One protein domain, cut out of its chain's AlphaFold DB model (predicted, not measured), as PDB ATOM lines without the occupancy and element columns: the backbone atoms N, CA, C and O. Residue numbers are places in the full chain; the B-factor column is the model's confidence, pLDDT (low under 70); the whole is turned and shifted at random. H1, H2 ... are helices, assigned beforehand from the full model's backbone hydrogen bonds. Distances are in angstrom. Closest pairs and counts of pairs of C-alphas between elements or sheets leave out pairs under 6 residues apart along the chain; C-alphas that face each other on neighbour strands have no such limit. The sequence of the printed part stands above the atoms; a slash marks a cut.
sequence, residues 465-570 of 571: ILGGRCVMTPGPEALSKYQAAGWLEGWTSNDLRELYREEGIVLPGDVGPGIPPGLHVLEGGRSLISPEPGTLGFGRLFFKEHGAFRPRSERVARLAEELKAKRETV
ATOM      1  N   ILE A 465      34.288  39.828 -33.839       98.50
ATOM      2  CA  ILE A 465      34.850  41.189 -33.801       98.50
ATOM      3  C   ILE A 465      34.737  41.856 -32.418       98.50
ATOM      4  O   ILE A 465      35.432  42.829 -32.156       98.50
ATOM      5  N   LEU A 466      33.897  41.310 -31.532       98.50
ATOM      6  CA  LEU A 466      33.700  41.748 -30.146       98.50
ATOM      7  C   LEU A 466      34.264  40.741 -29.126       98.50
ATOM      8  O   LEU A 466      33.923  40.800 -27.950       98.50
ATOM      9  N   GLY A 467      35.118  39.806 -29.560       97.50
ATOM     10  CA  GLY A 467      35.766  38.820 -28.685       97.50
ATOM     11  C   GLY A 467      35.012  37.498 -28.508       97.50
ATOM     12  O   GLY A 467      35.434  36.664 -27.706       97.50
ATOM     13  N   GLY A 468      33.915  37.283 -29.242       97.94
ATOM     14  CA  GLY A 468      33.223  35.994 -29.308       97.94
ATOM     15  C   GLY A 468      33.830  35.016 -30.321       97.94
ATOM     16  O   GLY A 468      34.955  35.185 -30.789       97.94
ATOM     17  N   ARG A 469      33.069  33.981 -30.686       98.12
ATOM     18  CA  ARG A 469      33.439  32.951 -31.680       98.12
ATOM     19  C   ARG A 469      32.460  32.857 -32.855       98.12
ATOM     20  O   ARG A 469      32.533  31.919 -33.645       98.12
ATOM     21  N   CYS A 470      31.552  33.824 -33.000       98.44
ATOM     22  CA  CYS A 470      30.608  33.867 -34.114       98.44
ATOM     23  C   CYS A 470      31.108  34.749 -35.269       98.44
ATOM     24  O   CYS A 470      31.370  35.939 -35.097       98.44
ATOM     25  N   VAL A 471      31.188  34.182 -36.468       98.12
ATOM     26  CA  VAL A 471      31.461  34.870 -37.739       98.12
ATOM     27  C   VAL A 471      30.297  34.715 -38.725       98.12
ATOM     28  O   VAL A 471      30.499  34.739 -39.935       98.12
ATOM     29  N   MET A 472      29.072  34.542 -38.224       97.75
ATOM     30  CA  MET A 472      27.869  34.599 -39.062       97.75
ATOM     31  C   MET A 472      27.731  35.971 -39.730       97.75
ATOM     32  O   MET A 472      28.157  36.997 -39.183       97.75
ATOM     33  N   THR A 473      27.091  36.000 -40.897       97.81
ATOM     34  CA  THR A 473      26.765  37.243 -41.594       97.81
ATOM     35  C   THR A 473      25.874  38.115 -40.697       97.81
ATOM     36  O   THR A 473      24.857  37.637 -40.189       97.81
ATOM     37  N   PRO A 474      26.205  39.406 -40.483       98.00
ATOM     38  CA  PRO A 474      25.417  40.279 -39.623       98.00
ATOM     39  C   PRO A 474      24.022  40.509 -40.222       98.00
ATOM     40  O   PRO A 474      23.848  41.232 -41.206       98.00
ATOM     41  N   GLY A 475      23.020  39.879 -39.608       97.44
ATOM     42  CA  GLY A 475      21.620  39.896 -40.024       97.44
ATOM     43  C   GLY A 475      20.667  39.598 -38.858       97.44
ATOM     44  O   GLY A 475      21.121  39.483 -37.717       97.44
ATOM     45  N   PRO A 476      19.349  39.494 -39.118       98.00
ATOM     46  CA  PRO A 476      18.345  39.275 -38.074       98.00
ATOM     47  C   PRO A 476      18.578  38.007 -37.250       98.00
ATOM     48  O   PRO A 476      18.467  38.049 -36.032       98.00
ATOM     49  N   GLU A 477      18.959  36.907 -37.900       97.12
ATOM     50  CA  GLU A 477      19.222  35.625 -37.237       97.12
ATOM     51  C   GLU A 477      20.419  35.707 -36.280       97.12
ATOM     52  O   GLU A 477      20.286  35.408 -35.094       97.12
ATOM     53  N   ALA A 478      21.567  36.198 -36.765       97.81
ATOM     54  CA  ALA A 478      22.760  36.379 -35.940       97.81
ATOM     55  C   ALA A 478      22.487  37.316 -34.752       97.81
ATOM     56  O   ALA A 478      22.846  37.001 -33.621       97.81
ATOM     57  N   LEU A 479      21.798  38.440 -34.981       98.50
ATOM     58  CA  LEU A 479      21.446  39.375 -33.912       98.50
ATOM     59  C   LEU A 479      20.497  38.752 -32.882       98.50
ATOM     60  O   LEU A 479      20.722  38.913 -31.685       98.50
ATOM     61  N   SER A 480      19.476  38.018 -33.332       98.06
ATOM     62  CA  SER A 480      18.549  37.314 -32.443       98.06
ATOM     63  C   SER A 480      19.285  36.311 -31.558       98.06
ATOM     64  O   SER A 480      18.958  36.193 -30.380       98.06
ATOM     65  N   LYS A 481      20.293  35.615 -32.102       97.50
ATOM     66  CA  LYS A 481      21.149  34.703 -31.335       97.50
ATOM     67  C   LYS A 481      21.898  35.439 -30.221       97.50
ATOM     68  O   LYS A 481      21.910  34.970 -29.088       97.50
ATOM     69  N   TYR A 482      22.485  36.598 -30.519       98.19
ATOM     70  CA  TYR A 482      23.225  37.391 -29.530       98.19
ATOM     71  C   TYR A 482      22.306  37.956 -28.441       98.19
ATOM     72  O   TYR A 482      22.621  37.877 -27.255       98.19
ATOM     73  N   GLN A 483      21.130  38.450 -28.830       98.06
ATOM     74  CA  GLN A 483      20.135  38.994 -27.903       98.06
ATOM     75  C   GLN A 483      19.545  37.923 -26.988       98.06
ATOM     76  O   GLN A 483      19.355  38.179 -25.802       98.06
ATOM     77  N   ALA A 484      19.328  36.708 -27.496       97.25
ATOM     78  CA  ALA A 484      18.899  35.576 -26.676       97.25
ATOM     79  C   ALA A 484      19.918  35.212 -25.580       97.25
ATOM     80  O   ALA A 484      19.536  34.667 -24.548       97.25
ATOM     81  N   ALA A 485      21.195  35.549 -25.778       96.88
ATOM     82  CA  ALA A 485      22.259  35.383 -24.795       96.88
ATOM     83  C   ALA A 485      22.501  36.631 -23.914       96.88
ATOM     84  O   ALA A 485      23.451  36.658 -23.135       96.88
ATOM     85  N   GLY A 486      21.660  37.671 -24.013       96.88
ATOM     86  CA  GLY A 486      21.789  38.912 -23.230       96.88
ATOM     87  C   GLY A 486      22.860  39.884 -23.751       96.88
ATOM     88  O   GLY A 486      23.307  40.793 -23.032       96.88
ATOM     89  N   TRP A 487      23.301  39.701 -24.999       97.75
ATOM     90  CA  TRP A 487      24.265  40.565 -25.681       97.75
ATOM     91  C   TRP A 487      23.580  41.461 -26.713       97.75
ATOM     92  O   TRP A 487      22.633  41.055 -27.381       97.75
ATOM     93  N   LEU A 488      24.098  42.683 -26.889       97.69
ATOM     94  CA  LEU A 488      23.603  43.642 -27.892       97.69
ATOM     95  C   LEU A 488      22.086  43.909 -27.778       97.69
ATOM     96  O   LEU A 488      21.374  44.085 -28.773       97.69
ATOM     97  N   GLU A 489      21.576  43.934 -26.545       97.00
ATOM     98  CA  GLU A 489      20.194  44.313 -26.258       97.00
ATOM     99  C   GLU A 489      19.918  45.726 -26.795       97.00
ATOM    100  O   GLU A 489      20.731  46.640 -26.646       97.00
ATOM    101  N   GLY A 490      18.785  45.897 -27.479       97.44
ATOM    102  CA  GLY A 490      18.396  47.172 -28.092       97.44
ATOM    103  C   GLY A 490      19.059  47.489 -29.437       97.44
ATOM    104  O   GLY A 490      18.686  48.480 -30.060       97.44
ATOM    105  N   TRP A 491      19.991  46.662 -29.919       98.50
ATOM    106  CA  TRP A 491      20.545  46.816 -31.265       98.50
ATOM    107  C   TRP A 491      19.555  46.350 -32.334       98.50
ATOM    108  O   TRP A 491      18.754  45.437 -32.123       98.50
ATOM    109  N   THR A 492      19.662  46.943 -33.519       98.38
ATOM    110  CA  THR A 492      19.013  46.496 -34.753       98.38
ATOM    111  C   THR A 492      20.008  45.772 -35.664       98.38
ATOM    112  O   THR A 492      21.228  45.891 -35.521       98.38
ATOM    113  N   SER A 493      19.513  45.037 -36.668       97.81
ATOM    114  CA  SER A 493      20.399  44.405 -37.661       97.81
ATOM    115  C   SER A 493      21.205  45.432 -38.460       97.81
ATOM    116  O   SER A 493      22.281  45.103 -38.953       97.81
ATOM    117  N   ASN A 494      20.707  46.667 -38.594       98.00
ATOM    118  CA  ASN A 494      21.445  47.735 -39.256       98.00
ATOM    119  C   ASN A 494      22.624  48.219 -38.403       98.00
ATOM    120  O   ASN A 494      23.708  48.371 -38.951       98.00
ATOM    121  N   ASP A 495      22.445  48.361 -37.085       98.31
ATOM    122  CA  ASP A 495      23.531  48.740 -36.165       98.31
ATOM    123  C   ASP A 495      24.664  47.712 -36.201       98.31
ATOM    124  O   ASP A 495      25.842  48.060 -36.283       98.31
ATOM    125  N   LEU A 496      24.304  46.423 -36.212       98.38
ATOM    126  CA  LEU A 496      25.279  45.345 -36.334       98.38
ATOM    127  C   LEU A 496      26.008  45.407 -37.686       98.38
ATOM    128  O   LEU A 496      27.229  45.310 -37.723       98.38
ATOM    129  N   ARG A 497      25.299  45.600 -38.804       98.06
ATOM    130  CA  ARG A 497      25.929  45.712 -40.134       98.06
ATOM    131  C   ARG A 497      26.830  46.938 -40.259       98.06
ATOM    132  O   ARG A 497      27.893  46.841 -40.865       98.06
ATOM    133  N   GLU A 498      26.417  48.072 -39.702       98.12
ATOM    134  CA  GLU A 498      27.219  49.294 -39.672       98.12
ATOM    135  C   GLU A 498      28.526  49.069 -38.907       98.12
ATOM    136  O   GLU A 498      29.584  49.408 -39.428       98.12
ATOM    137  N   LEU A 499      28.480  48.375 -37.765       98.31
ATOM    138  CA  LEU A 499      29.675  48.022 -36.997       98.31
ATOM    139  C   LEU A 499      30.705  47.231 -37.829       98.31
ATOM    140  O   LEU A 499      31.899  47.514 -37.781       98.31
ATOM    141  N   TYR A 500      30.258  46.264 -38.639       98.44
ATOM    142  CA  TYR A 500      31.151  45.520 -39.540       98.44
ATOM    143  C   TYR A 500      31.698  46.394 -40.680       98.44
ATOM    144  O   TYR A 500      32.862  46.256 -41.064       98.44
ATOM    145  N   ARG A 501      30.886  47.312 -41.217       97.69
ATOM    146  CA  ARG A 501      31.321  48.257 -42.257       97.69
ATOM    147  C   ARG A 501      32.348  49.258 -41.733       97.69
ATOM    148  O   ARG A 501      33.296  49.557 -42.454       97.69
ATOM    149  N   GLU A 502      32.208  49.723 -40.492       97.88
ATOM    150  CA  GLU A 502      33.198  50.576 -39.818       97.88
ATOM    151  C   GLU A 502      34.567  49.882 -39.688       97.88
ATOM    152  O   GLU A 502      35.605  50.526 -39.828       97.88
ATOM    153  N   GLU A 503      34.593  48.556 -39.519       98.19
ATOM    154  CA  GLU A 503      35.824  47.743 -39.534       98.19
ATOM    155  C   GLU A 503      36.398  47.503 -40.944       98.19
ATOM    156  O   GLU A 503      37.467  46.889 -41.109       98.19
ATOM    157  N   GLY A 504      35.692  47.963 -41.981       97.69
ATOM    158  CA  GLY A 504      36.001  47.686 -43.379       97.69
ATOM    159  C   GLY A 504      35.841  46.209 -43.737       97.69
ATOM    160  O   GLY A 504      36.586  45.711 -44.585       97.69
ATOM    161  N   ILE A 505      34.934  45.492 -43.061       98.31
ATOM    162  CA  ILE A 505      34.657  44.082 -43.331       98.31
ATOM    163  C   ILE A 505      33.622  43.970 -44.452       98.31
ATOM    164  O   ILE A 505      32.514  44.492 -44.366       98.31
ATOM    165  N   VAL A 506      34.002  43.244 -45.495       97.25
ATOM    166  CA  VAL A 506      33.199  42.884 -46.657       97.25
ATOM    167  C   VAL A 506      32.273  41.729 -46.295       97.25
ATOM    168  O   VAL A 506      32.741  40.639 -45.936       97.25
ATOM    169  N   LEU A 507      30.968  41.954 -46.419       97.00
ATOM    170  CA  LEU A 507      29.940  40.961 -46.132       97.00
ATOM    171  C   LEU A 507      29.599  40.130 -47.377       97.00
ATOM    172  O   LEU A 507      29.762  40.604 -48.509       97.00
ATOM    173  N   PRO A 508      29.061  38.910 -47.211       94.50
ATOM    174  CA  PRO A 508      28.395  38.215 -48.306       94.50
ATOM    175  C   PRO A 508      27.313  39.104 -48.939       94.50
ATOM    176  O   PRO A 508      26.449  39.646 -48.249       94.50
ATOM    177  N   GLY A 509      27.393  39.281 -50.260       92.25
ATOM    178  CA  GLY A 509      26.516  40.163 -51.038       92.25
ATOM    179  C   GLY A 509      27.056  41.578 -51.289       92.25
ATOM    180  O   GLY A 509      26.565  42.233 -52.204       92.25
ATOM    181  N   ASP A 510      28.082  42.038 -50.559       92.44
ATOM    182  CA  ASP A 510      28.738  43.326 -50.856       92.44
ATOM    183  C   ASP A 510      29.646  43.233 -52.095       92.44
ATOM    184  O   ASP A 510      29.886  44.227 -52.780       92.44
ATOM    185  N   VAL A 511      30.157  42.034 -52.394       89.25
ATOM    186  CA  VAL A 511      30.898  41.749 -53.629       89.25
ATOM    187  C   VAL A 511      29.983  41.111 -54.660       89.25
ATOM    188  O   VAL A 511      29.137  40.277 -54.331       89.25
ATOM    189  N   GLY A 512      30.183  41.488 -55.923       86.69
ATOM    190  CA  GLY A 512      29.515  40.838 -57.041       86.69
ATOM    191  C   GLY A 512      29.798  39.328 -57.076       86.69
ATOM    192  O   GLY A 512      30.843  38.882 -56.585       86.69
ATOM    193  N   PRO A 513      28.883  38.534 -57.660       84.62
ATOM    194  CA  PRO A 513      29.110  37.109 -57.860       84.62
ATOM    195  C   PRO A 513      30.409  36.885 -58.641       84.62
ATOM    196  O   PRO A 513      30.781  37.683 -59.503       84.62
ATOM    197  N   GLY A 514      31.126  35.817 -58.298       87.75
ATOM    198  CA  GLY A 514      32.363  35.458 -58.983       87.75
ATOM    199  C   GLY A 514      33.588  36.308 -58.653       87.75
ATOM    200  O   GLY A 514      34.642  36.028 -59.206       87.75
ATOM    201  N   ILE A 515      33.508  37.308 -57.766       92.25
ATOM    202  CA  ILE A 515      34.694  38.061 -57.332       92.25
ATOM    203  C   ILE A 515      35.412  37.286 -56.213       92.25
ATOM    204  O   ILE A 515      34.807  37.059 -55.160       92.25
ATOM    205  N   PRO A 516      36.697  36.919 -56.390       94.62
ATOM    206  CA  PRO A 516      37.476  36.241 -55.361       94.62
ATOM    207  C   PRO A 516      37.517  37.038 -54.055       94.62
ATOM    208  O   PRO A 516      37.805  38.238 -54.076       94.62
ATOM    209  N   PRO A 517      37.248  36.399 -52.903       95.62
ATOM    210  CA  PRO A 517      37.253  37.100 -51.637       95.62
ATOM    211  C   PRO A 517      38.691  37.403 -51.214       95.62
ATOM    212  O   PRO A 517      39.615  36.622 -51.465       95.62
ATOM    213  N   GLY A 518      38.868  38.516 -50.501       95.81
ATOM    214  CA  GLY A 518      40.096  38.766 -49.751       95.81
ATOM    215  C   GLY A 518      40.292  37.753 -48.614       95.81
ATOM    216  O   GLY A 518      39.573  36.760 -48.487       95.81
ATOM    217  N   LEU A 519      41.270  38.020 -47.751       97.56
ATOM    218  CA  LEU A 519      41.525  37.180 -46.584       97.56
ATOM    219  C   LEU A 519      40.337  37.227 -45.598       97.56
ATOM    220  O   LEU A 519      39.736  38.290 -45.390       97.56
ATOM    221  N   HIS A 520      39.997  36.088 -44.990       98.38
ATOM    222  CA  HIS A 520      38.886  35.989 -44.040       98.38
ATOM    223  C   HIS A 520      39.226  36.664 -42.699       98.38
ATOM    224  O   HIS A 520      40.395  36.730 -42.313       98.38
ATOM    225  N   VAL A 521      38.230  37.150 -41.948       98.38
ATOM    226  CA  VAL A 521      38.455  37.824 -40.647       98.38
ATOM    227  C   VAL A 521      39.160  36.940 -39.611       98.38
ATOM    228  O   VAL A 521      39.974  37.443 -38.839       98.38
ATOM    229  N   LEU A 522      38.919  35.625 -39.631       98.00
ATOM    230  CA  LEU A 522      39.605  34.653 -38.758       98.00
ATOM    231  C   LEU A 522      41.104  34.533 -39.077       98.00
ATOM    232  O   LEU A 522      41.911  34.190 -38.223       98.00
ATOM    233  N   GLU A 523      41.506  34.900 -40.291       96.88
ATOM    234  CA  GLU A 523      42.906  34.935 -40.720       96.88
ATOM    235  C   GLU A 523      43.492  36.357 -40.668       96.88
ATOM    236  O   GLU A 523      44.559  36.611 -41.214       96.88
ATOM    237  N   GLY A 524      42.807  37.300 -40.007       97.25
ATOM    238  CA  GLY A 524      43.243  38.696 -39.874       97.25
ATOM    239  C   GLY A 524      42.860  39.602 -41.050       97.25
ATOM    240  O   GLY A 524      43.303  40.750 -41.123       97.25
ATOM    241  N   GLY A 525      42.036  39.105 -41.972       97.50
ATOM    242  CA  GLY A 525      41.631  39.811 -43.178       97.50
ATOM    243  C   GLY A 525      40.464  40.791 -43.010       97.50
ATOM    244  O   GLY A 525      40.341  41.505 -42.009       97.50
ATOM    245  N   ARG A 526      39.645  40.887 -44.061       97.38
ATOM    246  CA  ARG A 526      38.516  41.829 -44.208       97.38
ATOM    247  C   ARG A 526      37.283  41.195 -44.839       97.38
ATOM    248  O   ARG A 526      36.365  41.913 -45.185       97.38
ATOM    249  N   SER A 527      37.244  39.885 -45.029       97.75
ATOM    250  CA  SER A 527      36.092  39.217 -45.632       97.75
ATOM    251  C   SER A 527      35.381  38.327 -44.620       97.75
ATOM    252  O   SER A 527      36.040  37.624 -43.855       97.75
ATOM    253  N   LEU A 528      34.048  38.336 -44.644       97.69
ATOM    254  CA  LEU A 528      33.202  37.321 -44.003       97.69
ATOM    255  C   LEU A 528      32.750  36.218 -44.973       97.69
ATOM    256  O   LEU A 528      31.934  35.369 -44.629       97.69
ATOM    257  N   ILE A 529      33.253  36.221 -46.208       97.38
ATOM    258  CA  ILE A 529      32.886  35.213 -47.198       97.38
ATOM    259  C   ILE A 529      33.629  33.924 -46.853       97.38
ATOM    260  O   ILE A 529      34.863  33.862 -46.884       97.38
ATOM    261  N   SER A 530      32.861  32.892 -46.522       97.12
ATOM    262  CA  SER A 530      33.370  31.585 -46.126       97.12
ATOM    263  C   SER A 530      33.461  30.624 -47.320       97.12
ATOM    264  O   SER A 530      32.612  30.663 -48.217       97.12
ATOM    265  N   PRO A 531      34.483  29.754 -47.351       97.50
ATOM    266  CA  PRO A 531      34.572  28.672 -48.319       97.50
ATOM    267  C   PRO A 531      33.479  27.630 -48.044       97.50
ATOM    268  O   PRO A 531      32.835  27.625 -46.993       97.50
ATOM    269  N   GLU A 532      33.239  26.747 -49.002       96.69
ATOM    270  CA  GLU A 532      32.220  25.710 -48.891       96.69
ATOM    271  C   GLU A 532      32.607  24.617 -47.877       96.69
ATOM    272  O   GLU A 532      33.765  24.186 -47.852       96.69
ATOM    273  N   PRO A 533      31.650  24.098 -47.083       95.75
ATOM    274  CA  PRO A 533      31.865  22.946 -46.212       95.75
ATOM    275  C   PRO A 533      32.401  21.741 -46.986       95.75
ATOM    276  O   PRO A 533      32.004  21.517 -48.128       95.75
ATOM    277  N   GLY A 534      33.275  20.938 -46.386       94.12
ATOM    278  CA  GLY A 534      33.949  19.837 -47.079       94.12
ATOM    279  C   GLY A 534      35.214  20.252 -47.832       94.12
ATOM    280  O   GLY A 534      35.743  19.462 -48.602       94.12
ATOM    281  N   THR A 535      35.716  21.470 -47.626       96.12
ATOM    282  CA  THR A 535      36.981  21.951 -48.206       96.12
ATOM    283  C   THR A 535      38.015  22.183 -47.106       96.12
ATOM    284  O   THR A 535      37.665  22.378 -45.937       96.12
ATOM    285  N   LEU A 536      39.306  22.198 -47.457       94.50
ATOM    286  CA  LEU A 536      40.344  22.498 -46.463       94.50
ATOM    287  C   LEU A 536      40.348  23.963 -46.040       94.50
ATOM    288  O   LEU A 536      40.689  24.238 -44.895       94.50
ATOM    289  N   GLY A 537      39.936  24.895 -46.906       96.31
ATOM    290  CA  GLY A 537      39.731  26.284 -46.498       96.31
ATOM    291  C   GLY A 537      38.669  26.391 -45.405       96.31
ATOM    292  O   GLY A 537      38.868  27.098 -44.422       96.31
ATOM    293  N   PHE A 538      37.583  25.619 -45.510       96.94
ATOM    294  CA  PHE A 538      36.550  25.583 -44.474       96.94
ATOM    295  C   PHE A 538      37.067  24.983 -43.169       96.94
ATOM    296  O   PHE A 538      36.905  25.587 -42.111       96.94
ATOM    297  N   GLY A 539      37.764  23.847 -43.239       94.69
ATOM    298  CA  GLY A 539      38.416  23.261 -42.069       94.69
ATOM    299  C   GLY A 539      39.401  24.222 -41.398       94.69
ATOM    300  O   GLY A 539      39.323  24.464 -40.196       94.69
ATOM    301  N   ARG A 540      40.261  24.862 -42.195       94.88
ATOM    302  CA  ARG A 540      41.251  25.836 -41.729       94.88
ATOM    303  C   ARG A 540      40.620  27.022 -41.009       94.88
ATOM    304  O   ARG A 540      41.220  27.476 -40.049       94.88
ATOM    305  N   LEU A 541      39.470  27.522 -41.464       96.06
ATOM    306  CA  LEU A 541      38.802  28.671 -40.847       96.06
ATOM    307  C   LEU A 541      37.970  28.294 -39.622       96.06
ATOM    308  O   LEU A 541      37.966  29.013 -38.635       96.06
ATOM    309  N   PHE A 542      37.221  27.197 -39.684       96.69
ATOM    310  CA  PHE A 542      36.202  26.920 -38.669       96.69
ATOM    311  C   PHE A 542      36.637  25.894 -37.631       96.69
ATOM    312  O   PHE A 542      36.046  25.867 -36.560       96.69
ATOM    313  N   PHE A 543      37.654  25.075 -37.903       94.62
ATOM    314  CA  PHE A 543      38.079  23.977 -37.023       94.62
ATOM    315  C   PHE A 543      39.462  24.206 -36.403       94.62
ATOM    316  O   PHE A 543      39.810  23.553 -35.415       94.62
ATOM    317  N   LYS A 544      40.232  25.166 -36.925       92.69
ATOM    318  CA  LYS A 544      41.471  25.639 -36.305       92.69
ATOM    319  C   LYS A 544      41.164  26.755 -35.312       92.69
ATOM    320  O   LYS A 544      40.257  27.551 -35.521       92.69
ATOM    321  N   GLU A 545      41.924  26.817 -34.225       94.06
ATOM    322  CA  GLU A 545      41.872  27.955 -33.308       94.06
ATOM    323  C   GLU A 545      42.590  29.163 -33.935       94.06
ATOM    324  O   GLU A 545      43.692  29.036 -34.481       94.06
ATOM    325  N   HIS A 546      41.977  30.341 -33.841       95.19
ATOM    326  CA  HIS A 546      42.502  31.604 -34.352       95.19
ATOM    327  C   HIS A 546      42.772  32.585 -33.202       95.19
ATOM    328  O   HIS A 546      42.174  32.509 -32.129       95.19
ATOM    329  N   GLY A 547      43.705  33.519 -33.416       96.19
ATOM    330  CA  GLY A 547      43.973  34.582 -32.441       96.19
ATOM    331  C   GLY A 547      42.758  35.491 -32.244       96.19
ATOM    332  O   GLY A 547      41.848  35.486 -33.059       96.19
ATOM    333  N   ALA A 548      42.737  36.299 -31.183       97.31
ATOM    334  CA  ALA A 548      41.660  37.268 -30.987       97.31
ATOM    335  C   ALA A 548      41.599  38.291 -32.137       97.31
ATOM    336  O   ALA A 548      42.636  38.704 -32.676       97.31
ATOM    337  N   PHE A 549      40.386  38.740 -32.475       98.19
ATOM    338  CA  PHE A 549      40.201  39.839 -33.416       98.19
ATOM    339  C   PHE A 549      40.919  41.098 -32.916       98.19
ATOM    340  O   PHE A 549      40.924  41.393 -31.722       98.19
ATOM    341  N   ARG A 550      41.534  41.844 -33.839       98.00
ATOM    342  CA  ARG A 550      42.179  43.130 -33.552       98.00
ATOM    343  C   ARG A 550      41.306  44.252 -34.117       98.00
ATOM    344  O   ARG A 550      41.338  44.434 -35.338       98.00
ATOM    345  N   PRO A 551      40.555  44.978 -33.269       98.19
ATOM    346  CA  PRO A 551      39.718  46.088 -33.705       98.19
ATOM    347  C   PRO A 551      40.511  47.132 -34.490       98.19
ATOM    348  O   PRO A 551      41.645  47.457 -34.130       98.19
ATOM    349  N   ARG A 552      39.913  47.663 -35.557       98.19
ATOM    350  CA  ARG A 552      40.479  48.764 -36.351       98.19
ATOM    351  C   ARG A 552      39.749  50.078 -36.116       98.19
ATOM    352  O   ARG A 552      40.346  51.133 -36.315       98.19
ATOM    353  N   SER A 553      38.488  50.021 -35.702       98.25
ATOM    354  CA  SER A 553      37.689  51.177 -35.322       98.25
ATOM    355  C   SER A 553      37.687  51.363 -33.801       98.25
ATOM    356  O   SER A 553      37.695  50.404 -33.022       98.25
ATOM    357  N   GLU A 554      37.637  52.621 -33.361       98.25
ATOM    358  CA  GLU A 554      37.521  52.963 -31.937       98.25
ATOM    359  C   GLU A 554      36.215  52.426 -31.331       98.25
ATOM    360  O   GLU A 554      36.189  52.027 -30.165       98.25
ATOM    361  N   ARG A 555      35.133  52.378 -32.126       98.06
ATOM    362  CA  ARG A 555      33.818  51.889 -31.691       98.06
ATOM    363  C   ARG A 555      33.878  50.411 -31.310       98.06
ATOM    364  O   ARG A 555      33.412  50.060 -30.230       98.06
ATOM    365  N   VAL A 556      34.471  49.565 -32.155       98.31
ATOM    366  CA  VAL A 556      34.616  48.128 -31.871       98.31
ATOM    367  C   VAL A 556      35.576  47.889 -30.715       98.31
ATOM    368  O   VAL A 556      35.267  47.071 -29.855       98.31
ATOM    369  N   ALA A 557      36.689  48.627 -30.639       98.38
ATOM    370  CA  ALA A 557      37.625  48.513 -29.521       98.38
ATOM    371  C   ALA A 557      36.942  48.798 -28.175       98.38
ATOM    372  O   ALA A 557      37.038  47.995 -27.249       98.38
ATOM    373  N   ARG A 558      36.196  49.907 -28.085       98.44
ATOM    374  CA  ARG A 558      35.458  50.278 -26.874       98.44
ATOM    375  C   ARG A 558      34.387  49.245 -26.516       98.44
ATOM    376  O   ARG A 558      34.335  48.810 -25.372       98.44
ATOM    377  N   LEU A 559      33.568  48.828 -27.487       98.12
ATOM    378  CA  LEU A 559      32.513  47.834 -27.255       98.12
ATOM    379  C   LEU A 559      33.077  46.476 -26.823       98.12
ATOM    380  O   LEU A 559      32.505  45.834 -25.948       98.12
ATOM    381  N   ALA A 560      34.191  46.034 -27.411       97.88
ATOM    382  CA  ALA A 560      34.836  44.781 -27.030       97.88
ATOM    383  C   ALA A 560      35.314  44.812 -25.568       97.88
ATOM    384  O   ALA A 560      35.090  43.848 -24.839       97.88
ATOM    385  N   GLU A 561      35.909  45.921 -25.114       98.00
ATOM    386  CA  GLU A 561      36.324  46.086 -23.712       98.00
ATOM    387  C   GLU A 561      35.126  46.159 -22.750       98.00
ATOM    388  O   GLU A 561      35.128  45.492 -21.715       98.00
ATOM    389  N   GLU A 562      34.064  46.894 -23.103       97.44
ATOM    390  CA  GLU A 562      32.825  46.960 -22.309       97.44
ATOM    391  C   GLU A 562      32.178  45.575 -22.142       97.44
ATOM    392  O   GLU A 562      31.785  45.185 -21.039       97.44
ATOM    393  N   LEU A 563      32.091  44.801 -23.228       96.81
ATOM    394  CA  LEU A 563      31.503  43.461 -23.218       96.81
ATOM    395  C   LEU A 563      32.380  42.447 -22.486       96.81
ATOM    396  O   LEU A 563      31.855  41.578 -21.788       96.81
ATOM    397  N   LYS A 564      33.706  42.577 -22.590       96.75
ATOM    398  CA  LYS A 564      34.651  41.776 -21.812       96.75
ATOM    399  C   LYS A 564      34.482  42.029 -20.313       96.75
ATOM    400  O   LYS A 564      34.328  41.067 -19.565       96.75
ATOM    401  N   ALA A 565      34.407  43.294 -19.891       96.88
ATOM    402  CA  ALA A 565      34.145  43.653 -18.498       96.88
ATOM    403  C   ALA A 565      32.781  43.126 -18.018       96.88
ATOM    404  O   ALA A 565      32.685  42.565 -16.928       96.88
ATOM    405  N   LYS A 566      31.730  43.225 -18.850       96.12
ATOM    406  CA  LYS A 566      30.417  42.632 -18.546       96.12
ATOM    407  C   LYS A 566      30.533  41.117 -18.333       96.12
ATOM    408  O   LYS A 566      30.029  40.619 -17.331       96.12
ATOM    409  N   ARG A 567      31.237  40.393 -19.209       94.44
ATOM    410  CA  ARG A 567      31.429  38.934 -19.105       94.44
ATOM    411  C   ARG A 567      32.148  38.514 -17.823       94.44
ATOM    412  O   ARG A 567      31.810  37.482 -17.265       94.44
ATOM    413  N   GLU A 568      33.099  39.311 -17.347       94.06
ATOM    414  CA  GLU A 568      33.818  39.054 -16.090       94.06
ATOM    415  C   GLU A 568      32.954  39.292 -14.833       94.06
ATOM    416  O   GLU A 568      33.302  38.819 -13.754       94.06
ATOM    417  N   THR A 569      31.822  39.997 -14.956       93.19
ATOM    418  CA  THR A 569      30.905  40.289 -13.832       93.19
ATOM    419  C   THR A 569      29.691  39.368 -13.753       93.19
ATOM    420  O   THR A 569      29.001  39.373 -12.734       93.19
ATOM    421  N   VAL A 570      29.421  38.586 -14.802       82.44
ATOM    422  CA  VAL A 570      28.352  37.580 -14.808       82.44
ATOM    423  C   VAL A 570      28.949  36.268 -14.274       82.44
ATOM    424  O   VAL A 570      29.821  35.715 -14.944       82.44
TER     425      VAL A 570
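Overview. This is residues 465 to 570 of the 571 residues of an uncharacterized protein of Cyanobacteria bacterium CYA (UniProt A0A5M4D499). With little regular structure, the domain is largely winding loops, with H1, H2 and H4 set at steep angles toward one end and short H3 with most of the long loop 503 to 535 toward the other. The printed part has 106 residues with four named helices, H1 to H4 in chain order, and no named strand; the class is all helix, with 42 residues in named elements. It is compact, with a radius of gyration of the C-alphas of 14.2 A, and spans 42 by 28 by 26 A, only just elongated.

Arrangement. H4, residues 554 to 569, is close to but not clearly touching H2, residues 493 to 502; their closest C-alphas, of Val 556 and Leu 499, are 7.1 A apart, at a steep tilt of 59 degrees, opposite ways. H2 only just touches H1, residues 476 to 484, with 3 pairs of C-alphas within 8 A, the closest those of Ser 493 and Pro 476 at 5.5 A; they are about perpendicular, at 79 degrees. H3, residues 536 to 542, touches no helix. In H1, H2, H3 and H4 every O i to N i+4 pair is within hydrogen-bond range.

Along the chain. H4 measures 23.1 A, H2 14.4 A, H1 12.0 A and H3 9.9 A. H1 begins at C-alpha 476 (18.345, 39.275, -38.074); H4 ends at C-alpha 569 (30.905, 40.289, -13.832).

Size, cuts and confidence. The C-alphas farthest apart, of Gly 514 and Thr 569, are 45.4 A apart. The printed part has no cut. The links H2 to H3 and H3 to H4 are long. No printed residue is under 70 in pLDDT.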